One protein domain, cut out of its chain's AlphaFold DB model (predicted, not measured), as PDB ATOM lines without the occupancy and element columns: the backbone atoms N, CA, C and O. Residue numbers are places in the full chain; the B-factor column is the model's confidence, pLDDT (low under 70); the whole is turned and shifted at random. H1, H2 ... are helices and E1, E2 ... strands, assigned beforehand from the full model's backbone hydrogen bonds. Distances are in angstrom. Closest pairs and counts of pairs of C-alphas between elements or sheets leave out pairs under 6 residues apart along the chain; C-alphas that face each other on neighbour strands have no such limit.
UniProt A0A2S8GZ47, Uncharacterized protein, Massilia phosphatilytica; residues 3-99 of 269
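AT A GLANCE: This is residues 3 to 99 of the 269 residues of an uncharacterized protein of Massilia phosphatilytica (UniProt A0A2S8GZ47). A three-stranded antiparallel sheet, E1 - E2 - E3, is sandwiched between two helices, with H1 covering one face and residues 84 to 99 of the longer H2 the other: three layers. The 97 printed residues run H1 E1 E2 E3 H2, mixed helices and strands. The whole is only just compact, close to loose, with a radius of gyration of the C-alphas of 14.9 A, and elongated, spanning 51 by 26 by 19 A.

HOW THE PARTS SIT: H1, residues 16 to 28, is over E2, residues 52 to 59, at a height over the sheet of 8.9 A; their closest C-alphas, Leu 24 and Ala 55, are 6.2 A apart. E1, residues 41 to 47, E2 and E3, residues 65 to 72, form a meander, each strand the antiparallel neighbour of the one before. Within hydrogen-bond range are N 44 and O 55, 2.9 A, and N 68 and O 56, 2.9 A. H2, residues 78 to 99, is on the opposite face, height 10.0 A; its closest C-alphas to E1 are Asp 99 and Arg 42, 5.1 A. Every O i to N i+4 pair is within range in H1, 16 of 18 in H2.

IN THESE COORDINATES: H1, 18.7 A long, begins at C-alpha 16 (26.007, 37.618, 12.007). H2, 31.6 A, ends at C-alpha 99 (13.597, 25.264, 7.281).

THE WHOLE: The printed part has no cut. H1 to E1 is a long link. Residues 9 to 11 have pLDDT under 70.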
ATOM      1  N   TRP A   3      18.641  33.358  22.451       85.62
ATOM      2  CA  TRP A   3      19.216  34.661  22.150       85.62
ATOM      3  C   TRP A   3      18.305  35.384  21.174       85.62
ATOM      4  O   TRP A   3      18.118  34.947  20.038       85.62
ATOM      5  N   ARG A   4      17.764  36.512  21.623       85.62
ATOM      6  CA  ARG A   4      16.958  37.408  20.801       85.62
ATOM      7  C   ARG A   4      17.840  38.531  20.263       85.62
ATOM      8  O   ARG A   4      18.671  39.046  21.007       85.62
ATOM      9  N   SER A   5      17.633  38.907  19.002       83.06
ATOM     10  CA  SER A   5      18.275  40.067  18.364       83.06
ATOM     11  C   SER A   5      19.807  40.037  18.448       83.06
ATOM     12  O   SER A   5      20.440  40.895  19.062       83.06
ATOM     13  N   ILE A   6      20.411  39.017  17.833       83.62
ATOM     14  CA  ILE A   6      21.864  38.840  17.758       83.62
ATOM     15  C   ILE A   6      22.488  40.108  17.154       83.62
ATOM     16  O   ILE A   6      22.144  40.472  16.025       83.62
ATOM     17  N   PRO A   7      23.416  40.773  17.867       78.31
ATOM     18  CA  PRO A   7      24.001  42.017  17.397       78.31
ATOM     19  C   PRO A   7      24.784  41.781  16.109       78.31
ATOM     20  O   PRO A   7      25.461  40.762  15.951       78.31
ATOM     21  N   THR A   8      24.724  42.752  15.202       71.06
ATOM     22  CA  THR A   8      25.531  42.732  13.983       71.06
ATOM     23  C   THR A   8      26.953  43.159  14.337       71.06
ATOM     24  O   THR A   8      27.154  44.327  14.677       71.06
ATOM     25  N   PRO A   9      27.953  42.261  14.311       69.56
ATOM     26  CA  PRO A   9      29.302  42.644  14.668       69.56
ATOM     27  C   PRO A   9      29.912  43.463  13.527       69.56
ATOM     28  O   PRO A   9      29.939  43.029  12.372       69.56
ATOM     29  N   ALA A  10      30.397  44.659  13.860       61.84
ATOM     30  CA  ALA A  10      31.054  45.547  12.910       61.84
ATOM     31  C   ALA A  10      32.339  44.906  12.357       61.84
ATOM     32  O   ALA A  10      33.050  44.206  13.076       61.84
ATOM     33  N   ALA A  11      32.632  45.160  11.077       61.62
ATOM     34  CA  ALA A  11      33.863  44.731  10.403       61.62
ATOM     35  C   ALA A  11      34.155  43.215  10.475       61.62
ATOM     36  O   ALA A  11      35.305  42.797  10.601       61.62
ATOM     37  N   THR A  12      33.117  42.377  10.382       75.88
ATOM     38  CA  THR A  12      33.285  40.920  10.325       75.88
ATOM     39  C   THR A  12      33.206  40.375   8.905       75.88
ATOM     40  O   THR A  12      32.473  40.859   8.051       75.88
ATOM     41  N   CYS A  13      33.989  39.325   8.669       84.75
ATOM     42  CA  CYS A  13      34.103  38.635   7.386       84.75
ATOM     43  C   CYS A  13      32.815  37.954   6.906       84.75
ATOM     44  O   CYS A  13      32.587  37.726   5.714       84.75
ATOM     45  N   LEU A  14      32.019  37.539   7.886       89.81
ATOM     46  CA  LEU A  14      30.864  36.680   7.735       89.81
ATOM     47  C   LEU A  14      29.658  37.390   8.337       89.81
ATOM     48  O   LEU A  14      29.812  38.082   9.344       89.81
ATOM     49  N   PRO A  15      28.457  37.189   7.777       90.12
ATOM     50  CA  PRO A  15      27.259  37.779   8.345       90.12
ATOM     51  C   PRO A  15      27.005  37.245   9.770       90.12
ATOM     52  O   PRO A  15      27.397  36.113  10.082       90.12
ATOM     53  N   PRO A  16      26.291  38.007  10.622       88.56
ATOM     54  CA  PRO A  16      26.007  37.618  12.007       88.56
ATOM     55  C   PRO A  16      25.383  36.224  12.107       88.56
ATOM     56  O   PRO A  16      25.766  35.424  12.962       88.56
ATOM     57  N   ALA A  17      24.478  35.909  11.175       91.62
ATOM     58  CA  ALA A  17      23.807  34.622  11.106       91.62
ATOM     59  C   ALA A  17      24.775  33.458  10.862       91.62
ATOM     60  O   ALA A  17      24.667  32.435  11.526       91.62
ATOM     61  N   ALA A  18      25.784  33.625  10.001       92.81
ATOM     62  CA  ALA A  18      26.790  32.590   9.760       92.81
ATOM     63  C   ALA A  18      27.679  32.346  10.989       92.81
ATOM     64  O   ALA A  18      28.027  31.203  11.289       92.81
ATOM     65  N   ILE A  19      28.023  33.407  11.730       90.94
ATOM     66  CA  ILE A  19      28.799  33.302  12.976       90.94
ATOM     67  C   ILE A  19      27.978  32.584  14.053       90.94
ATOM     68  O   ILE A  19      28.482  31.671  14.711       90.94
ATOM     69  N   ALA A  20      26.718  32.981  14.231       92.06
ATOM     70  CA  ALA A  20      25.811  32.361  15.189       92.06
ATOM     71  C   ALA A  20      25.531  30.895  14.836       92.06
ATOM     72  O   ALA A  20      25.657  30.032  15.701       92.06
ATOM     73  N   TRP A  21      25.256  30.606  13.562       94.12
ATOM     74  CA  TRP A  21      25.099  29.253  13.034       94.12
ATOM     75  C   TRP A  21      26.307  28.379  13.364       94.12
ATOM     76  O   TRP A  21      26.163  27.336  13.995       94.12
ATOM     77  N   HIS A  22      27.513  28.849  13.043       92.81
ATOM     78  CA  HIS A  22      28.736  28.129  13.367       92.81
ATOM     79  C   HIS A  22      28.855  27.844  14.875       92.81
ATOM     80  O   HIS A  22      29.053  26.695  15.266       92.81
ATOM     81  N   ARG A  23      28.653  28.851  15.736       91.88
ATOM     82  CA  ARG A  23      28.715  28.676  17.200       91.88
ATOM     83  C   ARG A  23      27.701  27.654  17.716       91.88
ATOM     84  O   ARG A  23      28.056  26.827  18.549       91.88
ATOM     85  N   LEU A  24      26.467  27.689  17.213       93.81
ATOM     86  CA  LEU A  24      25.426  26.726  17.572       93.81
ATOM     87  C   LEU A  24      25.815  25.305  17.162       93.81
ATOM     88  O   LEU A  24      25.741  24.400  17.986       93.81
ATOM     89  N   THR A  25      26.278  25.126  15.922       93.25
ATOM     90  CA  THR A  25      26.670  23.810  15.388       93.25
ATOM     91  C   THR A  25      27.854  23.212  16.146       93.25
ATOM     92  O   THR A  25      27.849  22.020  16.434       93.25
ATOM     93  N   GLN A  26      28.815  24.044  16.563       92.19
ATOM     94  CA  GLN A  26      29.932  23.630  17.414       92.19
ATOM     95  C   GLN A  26      29.461  23.249  18.822       92.19
ATOM     96  O   GLN A  26      29.868  22.217  19.343       92.19
ATOM     97  N   ALA A  27      28.546  24.022  19.416       91.69
ATOM     98  CA  ALA A  27      28.035  23.771  20.767       91.69
ATOM     99  C   ALA A  27      27.268  22.443  20.919       91.69
ATOM    100  O   ALA A  27      27.053  21.993  22.050       91.69
ATOM    101  N   ILE A  28      26.833  21.849  19.807       92.12
ATOM    102  CA  ILE A  28      26.141  20.555  19.773       92.12
ATOM    103  C   ILE A  28      26.908  19.475  18.997       92.12
ATOM    104  O   ILE A  28      26.445  18.344  18.920       92.12
ATOM    105  N   HIS A  29      28.086  19.798  18.449       91.00
ATOM    106  CA  HIS A  29      28.896  18.907  17.607       91.00
ATOM    107  C   HIS A  29      28.141  18.357  16.384       91.00
ATOM    108  O   HIS A  29      28.285  17.191  16.022       91.00
ATOM    109  N   ALA A  30      27.319  19.188  15.743       90.69
ATOM    110  CA  ALA A  30      26.602  18.789  14.538       90.69
ATOM    111  C   ALA A  30      27.441  18.997  13.271       90.69
ATOM    112  O   ALA A  30      28.051  20.055  13.095       90.69
ATOM    113  N   ASP A  31      27.380  18.035  12.345       88.00
ATOM    114  CA  ASP A  31      27.761  18.291  10.956       88.00
ATOM    115  C   ASP A  31      26.653  19.099  10.281       88.00
ATOM    116  O   ASP A  31      25.526  18.635  10.102       88.00
ATOM    117  N   ALA A  32      26.971  20.346   9.951       89.12
ATOM    118  CA  ALA A  32      26.020  21.294   9.411       89.12
ATOM    119  C   ALA A  32      26.505  21.861   8.077       89.12
ATOM    120  O   ALA A  32      27.701  22.147   7.907       89.12
ATOM    121  N   PRO A  33      25.586  22.104   7.126       91.00
ATOM    122  CA  PRO A  33      25.922  22.832   5.913       91.00
ATOM    123  C   PRO A  33      26.476  24.228   6.252       91.00
ATOM    124  O   PRO A  33      26.205  24.770   7.332       91.00
ATOM    125  N   PRO A  34      27.258  24.837   5.345       93.06
ATOM    126  CA  PRO A  34      27.573  26.256   5.459       93.06
ATOM    127  C   PRO A  34      26.295  27.091   5.550       93.06
ATOM    128  O   PRO A  34      25.257  26.704   5.014       93.06
ATOM    129  N   TRP A  35      26.386  28.255   6.192       94.94
ATOM    130  CA  TRP A  35      25.282  29.208   6.161       94.94
ATOM    131  C   TRP A  35      25.028  29.645   4.717       94.94
ATOM    132  O   TRP A  35      25.975  30.023   4.034       94.94
ATOM    133  N   ASN A  36      23.790  29.615   4.238       94.75
ATOM    134  CA  ASN A  36      23.446  30.222   2.955       94.75
ATOM    135  C   ASN A  36      22.903  31.632   3.207       94.75
ATOM    136  O   ASN A  36      21.973  31.805   3.992       94.75
ATOM    137  N   ALA A  37      23.469  32.644   2.549       92.31
ATOM    138  CA  ALA A  37      23.039  34.033   2.687       92.31
ATOM    139  C   ALA A  37      21.571  34.256   2.273       92.31
ATOM    140  O   ALA A  37      20.944  35.189   2.769       92.31
ATOM    141  N   ALA A  38      21.021  33.385   1.420       92.62
ATOM    142  CA  ALA A  38      19.617  33.414   1.018       92.62
ATOM    143  C   ALA A  38      18.657  32.864   2.086       92.62
ATOM    144  O   ALA A  38      17.445  33.009   1.936       92.62
ATOM    145  N   TRP A  39      19.161  32.218   3.144       95.31
ATOM    146  CA  TRP A  39      18.292  31.679   4.182       95.31
ATOM    147  C   TRP A  39      17.696  32.778   5.056       95.31
ATOM    148  O   TRP A  39      18.388  33.708   5.469       95.31
ATOM    149  N   SER A  40      16.418  32.617   5.401       95.00
ATOM    150  CA  SER A  40      15.733  33.339   6.479       95.00
ATOM    151  C   SER A  40      15.786  32.584   7.809       95.00
ATOM    152  O   SER A  40      15.505  33.160   8.858       95.00
ATOM    153  N   GLY A  41      16.191  31.315   7.795       96.06
ATOM    154  CA  GLY A  41      16.405  30.511   8.985       96.06
ATOM    155  C   GLY A  41      16.882  29.100   8.661       96.06
ATOM    156  O   GLY A  41      16.840  28.657   7.514       96.06
ATOM    157  N   ARG A  42      17.396  28.409   9.677       96.69
ATOM    158  CA  ARG A  42      17.831  27.019   9.568       96.69
ATOM    159  C   ARG A  42      17.839  26.328  10.924       96.69
ATOM    160  O   ARG A  42      18.153  26.951  11.943       96.69
ATOM    161  N   THR A  43      17.579  25.029  10.917       96.62
ATOM    162  CA  THR A  43      17.753  24.152  12.073       96.62
ATOM    163  C   THR A  43      18.791  23.061  11.841       96.62
ATOM    164  O   THR A  43      19.119  22.690  10.708       96.62
ATOM    165  N   VAL A  44      19.341  22.561  12.943       95.44
ATOM    166  CA  VAL A  44      20.218  21.395  12.976       95.44
ATOM    167  C   VAL A  44      19.966  20.596  14.251       95.44
ATOM    168  O   VAL A  44      19.831  21.158  15.339       95.44
ATOM    169  N   THR A  45      19.917  19.276  14.115       94.44
ATOM    170  CA  THR A  45      19.676  18.341  15.213       94.44
ATOM    171  C   THR A  45      20.837  17.380  15.376       94.44
ATOM    172  O   THR A  45      21.468  16.976  14.401       94.44
ATOM    173  N   THR A  46      21.075  16.953  16.608       94.38
ATOM    174  CA  THR A  46      22.022  15.887  16.944       94.38
ATOM    175  C   THR A  46      21.350  14.986  17.960       94.38
ATOM    176  O   THR A  46      20.597  15.440  18.824       94.38
ATOM    177  N   THR A  47      21.526  13.685  17.786       91.81
ATOM    178  CA  THR A  47      20.907  12.670  18.630       91.81
ATOM    179  C   THR A  47      21.961  11.638  18.968       91.81
ATOM    180  O   THR A  47      22.530  11.006  18.080       91.81
ATOM    181  N   THR A  48      22.216  11.487  20.259       87.69
ATOM    182  CA  THR A  48      22.969  10.384  20.849       87.69
ATOM    183  C   THR A  48      21.995   9.511  21.651       87.69
ATOM    184  O   THR A  48      20.850   9.923  21.869       87.69
ATOM    185  N   PRO A  49      22.402   8.309  22.102       83.75
ATOM    186  CA  PRO A  49      21.553   7.472  22.953       83.75
ATOM    187  C   PRO A  49      21.042   8.202  24.205       83.75
ATOM    188  O   PRO A  49      19.890   8.027  24.596       83.75
ATOM    189  N   ASP A  50      21.873   9.082  24.770       86.88
ATOM    190  CA  ASP A  50      21.611   9.730  26.056       86.88
ATOM    191  C   ASP A  50      21.099  11.167  25.928       86.88
ATOM    192  O   ASP A  50      20.686  11.776  26.915       86.88
ATOM    193  N   THR A  51      21.172  11.789  24.749       92.31
ATOM    194  CA  THR A  51      20.819  13.208  24.600       92.31
ATOM    195  C   THR A  51      20.324  13.529  23.196       92.31
ATOM    196  O   THR A  51      20.915  13.132  22.194       92.31
ATOM    197  N   ARG A  52      19.264  14.332  23.114       95.00
ATOM    198  CA  ARG A  52      18.824  14.993  21.883       95.00
ATOM    199  C   ARG A  52      19.074  16.486  21.989       95.00
ATOM    200  O   ARG A  52      18.819  17.103  23.024       95.00
ATOM    201  N   GLN A  53      19.602  17.075  20.931       96.12
ATOM    202  CA  GLN A  53      19.898  18.497  20.865       96.12
ATOM    203  C   GLN A  53      19.397  19.059  19.542       96.12
ATOM    204  O   GLN A  53      19.477  18.408  18.502       96.12
ATOM    205  N   LEU A  54      18.881  20.280  19.591       96.25
ATOM    206  CA  LEU A  54      18.338  20.996  18.447       96.25
ATOM    207  C   LEU A  54      18.795  22.442  18.557       96.25
ATOM    208  O   LEU A  54      18.553  23.091  19.575       96.25
ATOM    209  N   ALA A  55      19.431  22.950  17.515       96.44
ATOM    210  CA  ALA A  55      19.702  24.367  17.375       96.44
ATOM    211  C   ALA A  55      18.911  24.938  16.205       96.44
ATOM    212  O   ALA A  55      18.770  24.300  15.163       96.44
ATOM    213  N   ALA A  56      18.432  26.162  16.377       96.25
ATOM    214  CA  ALA A  56      17.780  26.923  15.331       96.25
ATOM    215  C   ALA A  56      18.310  28.349  15.304       96.25
ATOM    216  O   ALA A  56      18.648  28.930  16.339       96.25
ATOM    217  N   ILE A  57      18.328  28.916  14.107       96.19
ATOM    218  CA  ILE A  57      18.521  30.336  13.862       96.19
ATOM    219  C   ILE A  57      17.459  30.794  12.868       96.19
ATOM    220  O   ILE A  57      17.162  30.082  11.913       96.19
ATOM    221  N   TRP A  58      16.860  31.956  13.090       95.69
ATOM    222  CA  TRP A  58      15.831  32.500  12.208       95.69
ATOM    223  C   TRP A  58      15.811  34.019  12.266       95.69
ATOM    224  O   TRP A  58      16.261  34.631  13.239       95.69
ATOM    225  N   ARG A  59      15.297  34.629  11.207       94.62
ATOM    226  CA  ARG A  59      15.070  36.063  11.114       94.62
ATOM    227  C   ARG A  59      13.648  36.360  11.576       94.62
ATOM    228  O   ARG A  59      12.706  35.766  11.063       94.62
ATOM    229  N   GLY A  60      13.510  37.228  12.573       90.12
ATOM    230  CA  GLY A  60      12.212  37.706  13.041       90.12
ATOM    231  C   GLY A  60      11.597  38.730  12.089       90.12
ATOM    232  O   GLY A  60      12.267  39.238  11.185       90.12
ATOM    233  N   ASP A  61      10.333  39.073  12.337       88.75
ATOM    234  CA  ASP A  61       9.592  40.089  11.572       88.75
ATOM    235  C   ASP A  61      10.206  41.493  11.709       88.75
ATOM    236  O   ASP A  61      10.090  42.329  10.816       88.75
ATOM    237  N   ASP A  62      10.932  41.737  12.804       88.75
ATOM    238  CA  ASP A  62      11.752  42.935  13.037       88.75
ATOM    239  C   ASP A  62      13.046  42.962  12.195       88.75
ATOM    240  O   ASP A  62      13.870  43.875  12.310       88.75
ATOM    241  N   GLY A  63      13.257  41.939  11.362       88.75
ATOM    242  CA  GLY A  63      14.436  41.761  10.531       88.75
ATOM    243  C   GLY A  63      15.688  41.334  11.300       88.75
ATOM    244  O   GLY A  63      16.735  41.179  10.660       88.75
ATOM    245  N   GLN A  64      15.604  41.130  12.618       91.56
ATOM    246  CA  GLN A  64      16.725  40.736  13.469       91.56
ATOM    247  C   GLN A  64      16.882  39.217  13.523       91.56
ATOM    248  O   GLN A  64      15.920  38.456  13.428       91.56
ATOM    249  N   TRP A  65      18.115  38.756  13.714       93.56
ATOM    250  CA  TRP A  65      18.401  37.333  13.878       93.56
ATOM    251  C   TRP A  65      18.164  36.889  15.320       93.56
ATOM    252  O   TRP A  65      18.645  37.522  16.257       93.56
ATOM    253  N   SER A  66      17.469  35.774  15.499       94.50
ATOM    254  CA  SER A  66      17.292  35.092  16.780       94.50
ATOM    255  C   SER A  66      17.816  33.666  16.683       94.50
ATOM    256  O   SER A  66      17.839  33.071  15.605       94.50
ATOM    257  N   ALA A  67      18.268  33.123  17.808       95.12
ATOM    258  CA  ALA A  67      18.779  31.765  17.898       95.12
ATOM    259  C   ALA A  67      18.285  31.066  19.157       95.12
ATOM    260  O   ALA A  67      18.149  31.674  20.222       95.12
ATOM    261  N   ALA A  68      18.101  29.757  19.060       95.06
ATOM    262  CA  ALA A  68      17.758  28.910  20.185       95.06
ATOM    263  C   ALA A  68      18.538  27.600  20.138       95.06
ATOM    264  O   ALA A  68      18.875  27.083  19.076       95.06
ATOM    265  N   LEU A  69      18.815  27.077  21.327       95.50
ATOM    266  CA  LEU A  69      19.385  25.761  21.552       95.50
ATOM    267  C   LEU A  69      18.530  25.041  22.593       95.50
ATOM    268  O   LEU A  69      18.483  25.459  23.759       95.50
ATOM    269  N   TRP A  70      17.898  23.953  22.176       95.69
ATOM    270  CA  TRP A  70      17.168  23.030  23.031       95.69
ATOM    271  C   TRP A  70      17.994  21.769  23.255       95.69
ATOM    272  O   TRP A  70      18.724  21.308  22.375       95.69
ATOM    273  N   ARG A  71      17.892  21.225  24.465       94.94
ATOM    274  CA  ARG A  71      18.549  19.986  24.875       94.94
ATOM    275  C   ARG A  71      17.544  19.161  25.658       94.94
ATOM    276  O   ARG A  71      16.863  19.705  26.525       94.94
ATOM    277  N   TRP A  72      17.490  17.875  25.371       94.38
ATOM    278  CA  TRP A  72      16.687  16.911  26.097       94.38
ATOM    279  C   TRP A  72      17.537  15.698  26.455       94.38
ATOM    280  O   TRP A  72      18.189  15.106  25.598       94.38
ATOM    281  N   GLN A  73      17.515  15.341  27.734       94.00
ATOM    282  CA  GLN A  73      18.063  14.101  28.258       94.00
ATOM    283  C   GLN A  73      16.879  13.216  28.683       94.00
ATOM    284  O   GLN A  73      16.089  13.654  29.527       94.00
ATOM    285  N   PRO A  74      16.697  12.025  28.083       89.25
ATOM    286  CA  PRO A  74      15.569  11.152  28.395       89.25
ATOM    287  C   PRO A  74      15.547  10.734  29.869       89.25
ATOM    288  O   PRO A  74      16.564  10.318  30.416       89.25
ATOM    289  N   ALA A  75      14.376  10.791  30.508       90.00
ATOM    290  CA  ALA A  75      14.204  10.259  31.858       90.00
ATOM    291  C   ALA A  75      14.362   8.723  31.905       90.00
ATOM    292  O   ALA A  75      14.033   8.002  30.955       90.00
ATOM    293  N   GLU A  76      14.801   8.197  33.053       90.56
ATOM    294  CA  GLU A  76      14.884   6.749  33.291       90.56
ATOM    295  C   GLU A  76      13.497   6.091  33.375       90.56
ATOM    296  O   GLU A  76      13.299   4.980  32.882       90.56
ATOM    297  N   LYS A  77      12.509   6.793  33.943       94.75
ATOM    298  CA  LYS A  77      11.136   6.290  34.071       94.75
ATOM    299  C   LYS A  77      10.420   6.282  32.716       94.75
ATOM    300  O   LYS A  77      10.314   7.323  32.068       94.75
ATOM    301  N   ALA A  78       9.871   5.127  32.335       90.94
ATOM    302  CA  ALA A  78       9.268   4.895  31.019       90.94
ATOM    303  C   ALA A  78       8.131   5.875  30.671       90.94
ATOM    304  O   ALA A  78       8.194   6.515  29.624       90.94
ATOM    305  N   ASP A  79       7.146   6.062  31.553       90.19
ATOM    306  CA  ASP A  79       6.001   6.949  31.271       90.19
ATOM    307  C   ASP A  79       6.431   8.413  31.109       90.19
ATOM    308  O   ASP A  79       5.995   9.114  30.197       90.19
ATOM    309  N   THR A  80       7.349   8.870  31.966       91.81
ATOM    310  CA  THR A  80       7.913  10.222  31.884       91.81
ATOM    311  C   THR A  80       8.709  10.399  30.596       91.81
ATOM    312  O   THR A  80       8.587  11.431  29.942       91.81
ATOM    313  N   ARG A  81       9.484   9.385  30.194       93.12
ATOM    314  CA  ARG A  81      10.220   9.385  28.927       93.12
ATOM    315  C   ARG A  81       9.281   9.474  27.725       93.12
ATOM    316  O   ARG A  81       9.572  10.239  26.814       93.12
ATOM    317  N   ALA A  82       8.178   8.723  27.721       91.56
ATOM    318  CA  ALA A  82       7.205   8.734  26.628       91.56
ATOM    319  C   ALA A  82       6.543  10.112  26.472       91.56
ATOM    320  O   ALA A  82       6.482  10.647  25.366       91.56
ATOM    321  N   TRP A  83       6.130  10.730  27.584       93.38
ATOM    322  CA  TRP A  83       5.591  12.093  27.569       93.38
ATOM    323  C   TRP A  83       6.631  13.127  27.100       93.38
ATOM    324  O   TRP A  83       6.334  13.958  26.241       93.38
ATOM    325  N   GLN A  84       7.868  13.051  27.608       93.44
ATOM    326  CA  GLN A  84       8.961  13.938  27.188       93.44
ATOM    327  C   GLN A  84       9.290  13.793  25.699       93.44
ATOM    328  O   GLN A  84       9.573  14.794  25.046       93.44
ATOM    329  N   ALA A  85       9.241  12.568  25.168       92.75
ATOM    330  CA  ALA A  85       9.461  12.305  23.752       92.75
ATOM    331  C   ALA A  85       8.409  13.009  22.889       92.75
ATOM    332  O   ALA A  85       8.782  13.719  21.963       92.75
ATOM    333  N   GLY A  86       7.124  12.900  23.248       93.31
ATOM    334  CA  GLY A  86       6.053  13.611  22.543       93.31
ATOM    335  C   GLY A  86       6.253  15.129  22.554       93.31
ATOM    336  O   GLY A  86       6.180  15.774  21.512       93.31
ATOM    337  N   HIS A  87       6.615  15.700  23.708       94.00
ATOM    338  CA  HIS A  87       6.899  17.134  23.793       94.00
ATOM    339  C   HIS A  87       8.135  17.550  22.976       94.00
ATOM    340  O   HIS A  87       8.154  18.614  22.354       94.00
ATOM    341  N   TRP A  88       9.180  16.721  22.955       95.12
ATOM    342  CA  TRP A  88      10.363  16.966  22.133       95.12
ATOM    343  C   TRP A  88      10.047  16.931  20.634       95.12
ATOM    344  O   TRP A  88      10.583  17.743  19.872       95.12
ATOM    345  N   ASP A  89       9.171  16.021  20.213       95.12
ATOM    346  CA  ASP A  89       8.723  15.923  18.827       95.12
ATOM    347  C   ASP A  89       7.940  17.180  18.415       95.12
ATOM    348  O   ASP A  89       8.186  17.714  17.331       95.12
ATOM    349  N   ASP A  90       7.102  17.737  19.300       95.50
ATOM    350  CA  ASP A  90       6.417  19.018  19.066       95.50
ATOM    351  C   ASP A  90       7.410  20.177  18.882       95.50
ATOM    352  O   ASP A  90       7.299  20.953  17.927       95.50
ATOM    353  N   VAL A  91       8.421  20.277  19.755       93.81
ATOM    354  CA  VAL A  91       9.489  21.291  19.653       93.81
ATOM    355  C   VAL A  91      10.256  21.145  18.339       93.81
ATOM    356  O   VAL A  91      10.504  22.132  17.645       93.81
ATOM    357  N   THR A  92      10.611  19.914  17.977       94.62
ATOM    358  CA  THR A  92      11.375  19.610  16.762       94.62
ATOM    359  C   THR A  92      10.564  19.937  15.511       94.62
ATOM    360  O   THR A  92      11.071  20.583  14.594       94.62
ATOM    361  N   LYS A  93       9.275  19.585  15.495       95.06
ATOM    362  CA  LYS A  93       8.350  19.914  14.406       95.06
ATOM    363  C   LYS A  93       8.178  21.424  14.241       95.06
ATOM    364  O   LYS A  93       8.248  21.920  13.119       95.06
ATOM    365  N   ALA A  94       7.982  22.152  15.341       93.75
ATOM    366  CA  ALA A  94       7.854  23.606  15.318       93.75
ATOM    367  C   ALA A  94       9.139  24.281  14.817       93.75
ATOM    368  O   ALA A  94       9.077  25.202  14.005       93.75
ATOM    369  N   ALA A  95      10.306  23.798  15.244       94.12
ATOM    370  CA  ALA A  95      11.576  24.332  14.778       94.12
ATOM    371  C   ALA A  95      11.818  24.031  13.294       94.12
ATOM    372  O   ALA A  95      12.210  24.933  12.564       94.12
ATOM    373  N   HIS A  96      11.541  22.819  12.809       94.38
ATOM    374  CA  HIS A  96      11.732  22.482  11.391       94.38
ATOM    375  C   HIS A  96      10.845  23.287  10.437       94.38
ATOM    376  O   HIS A  96      11.184  23.413   9.262       94.38
ATOM    377  N   ALA A  97       9.763  23.909  10.919       93.81
ATOM    378  CA  ALA A  97       9.018  24.880  10.120       93.81
ATOM    379  C   ALA A  97       9.894  26.072   9.672       93.81
ATOM    380  O   ALA A  97       9.635  26.652   8.622       93.81
ATOM    381  N   ILE A  98      10.969  26.390  10.407       93.50
ATOM    382  CA  ILE A  98      11.969  27.408  10.040       93.50
ATOM    383  C   ILE A  98      12.720  27.020   8.757       93.50
ATOM    384  O   ILE A  98      13.135  27.891   7.996       93.50
ATOM    385  N   ASP A  99      12.893  25.727   8.481       93.12
ATOM    386  CA  ASP A  99      13.597  25.264   7.281       93.12
ATOM    387  C   ASP A  99      12.759  25.445   5.999       93.12
ATOM    388  O   ASP A  99      13.288  25.315   4.890       93.12
TER     389      ASP A  99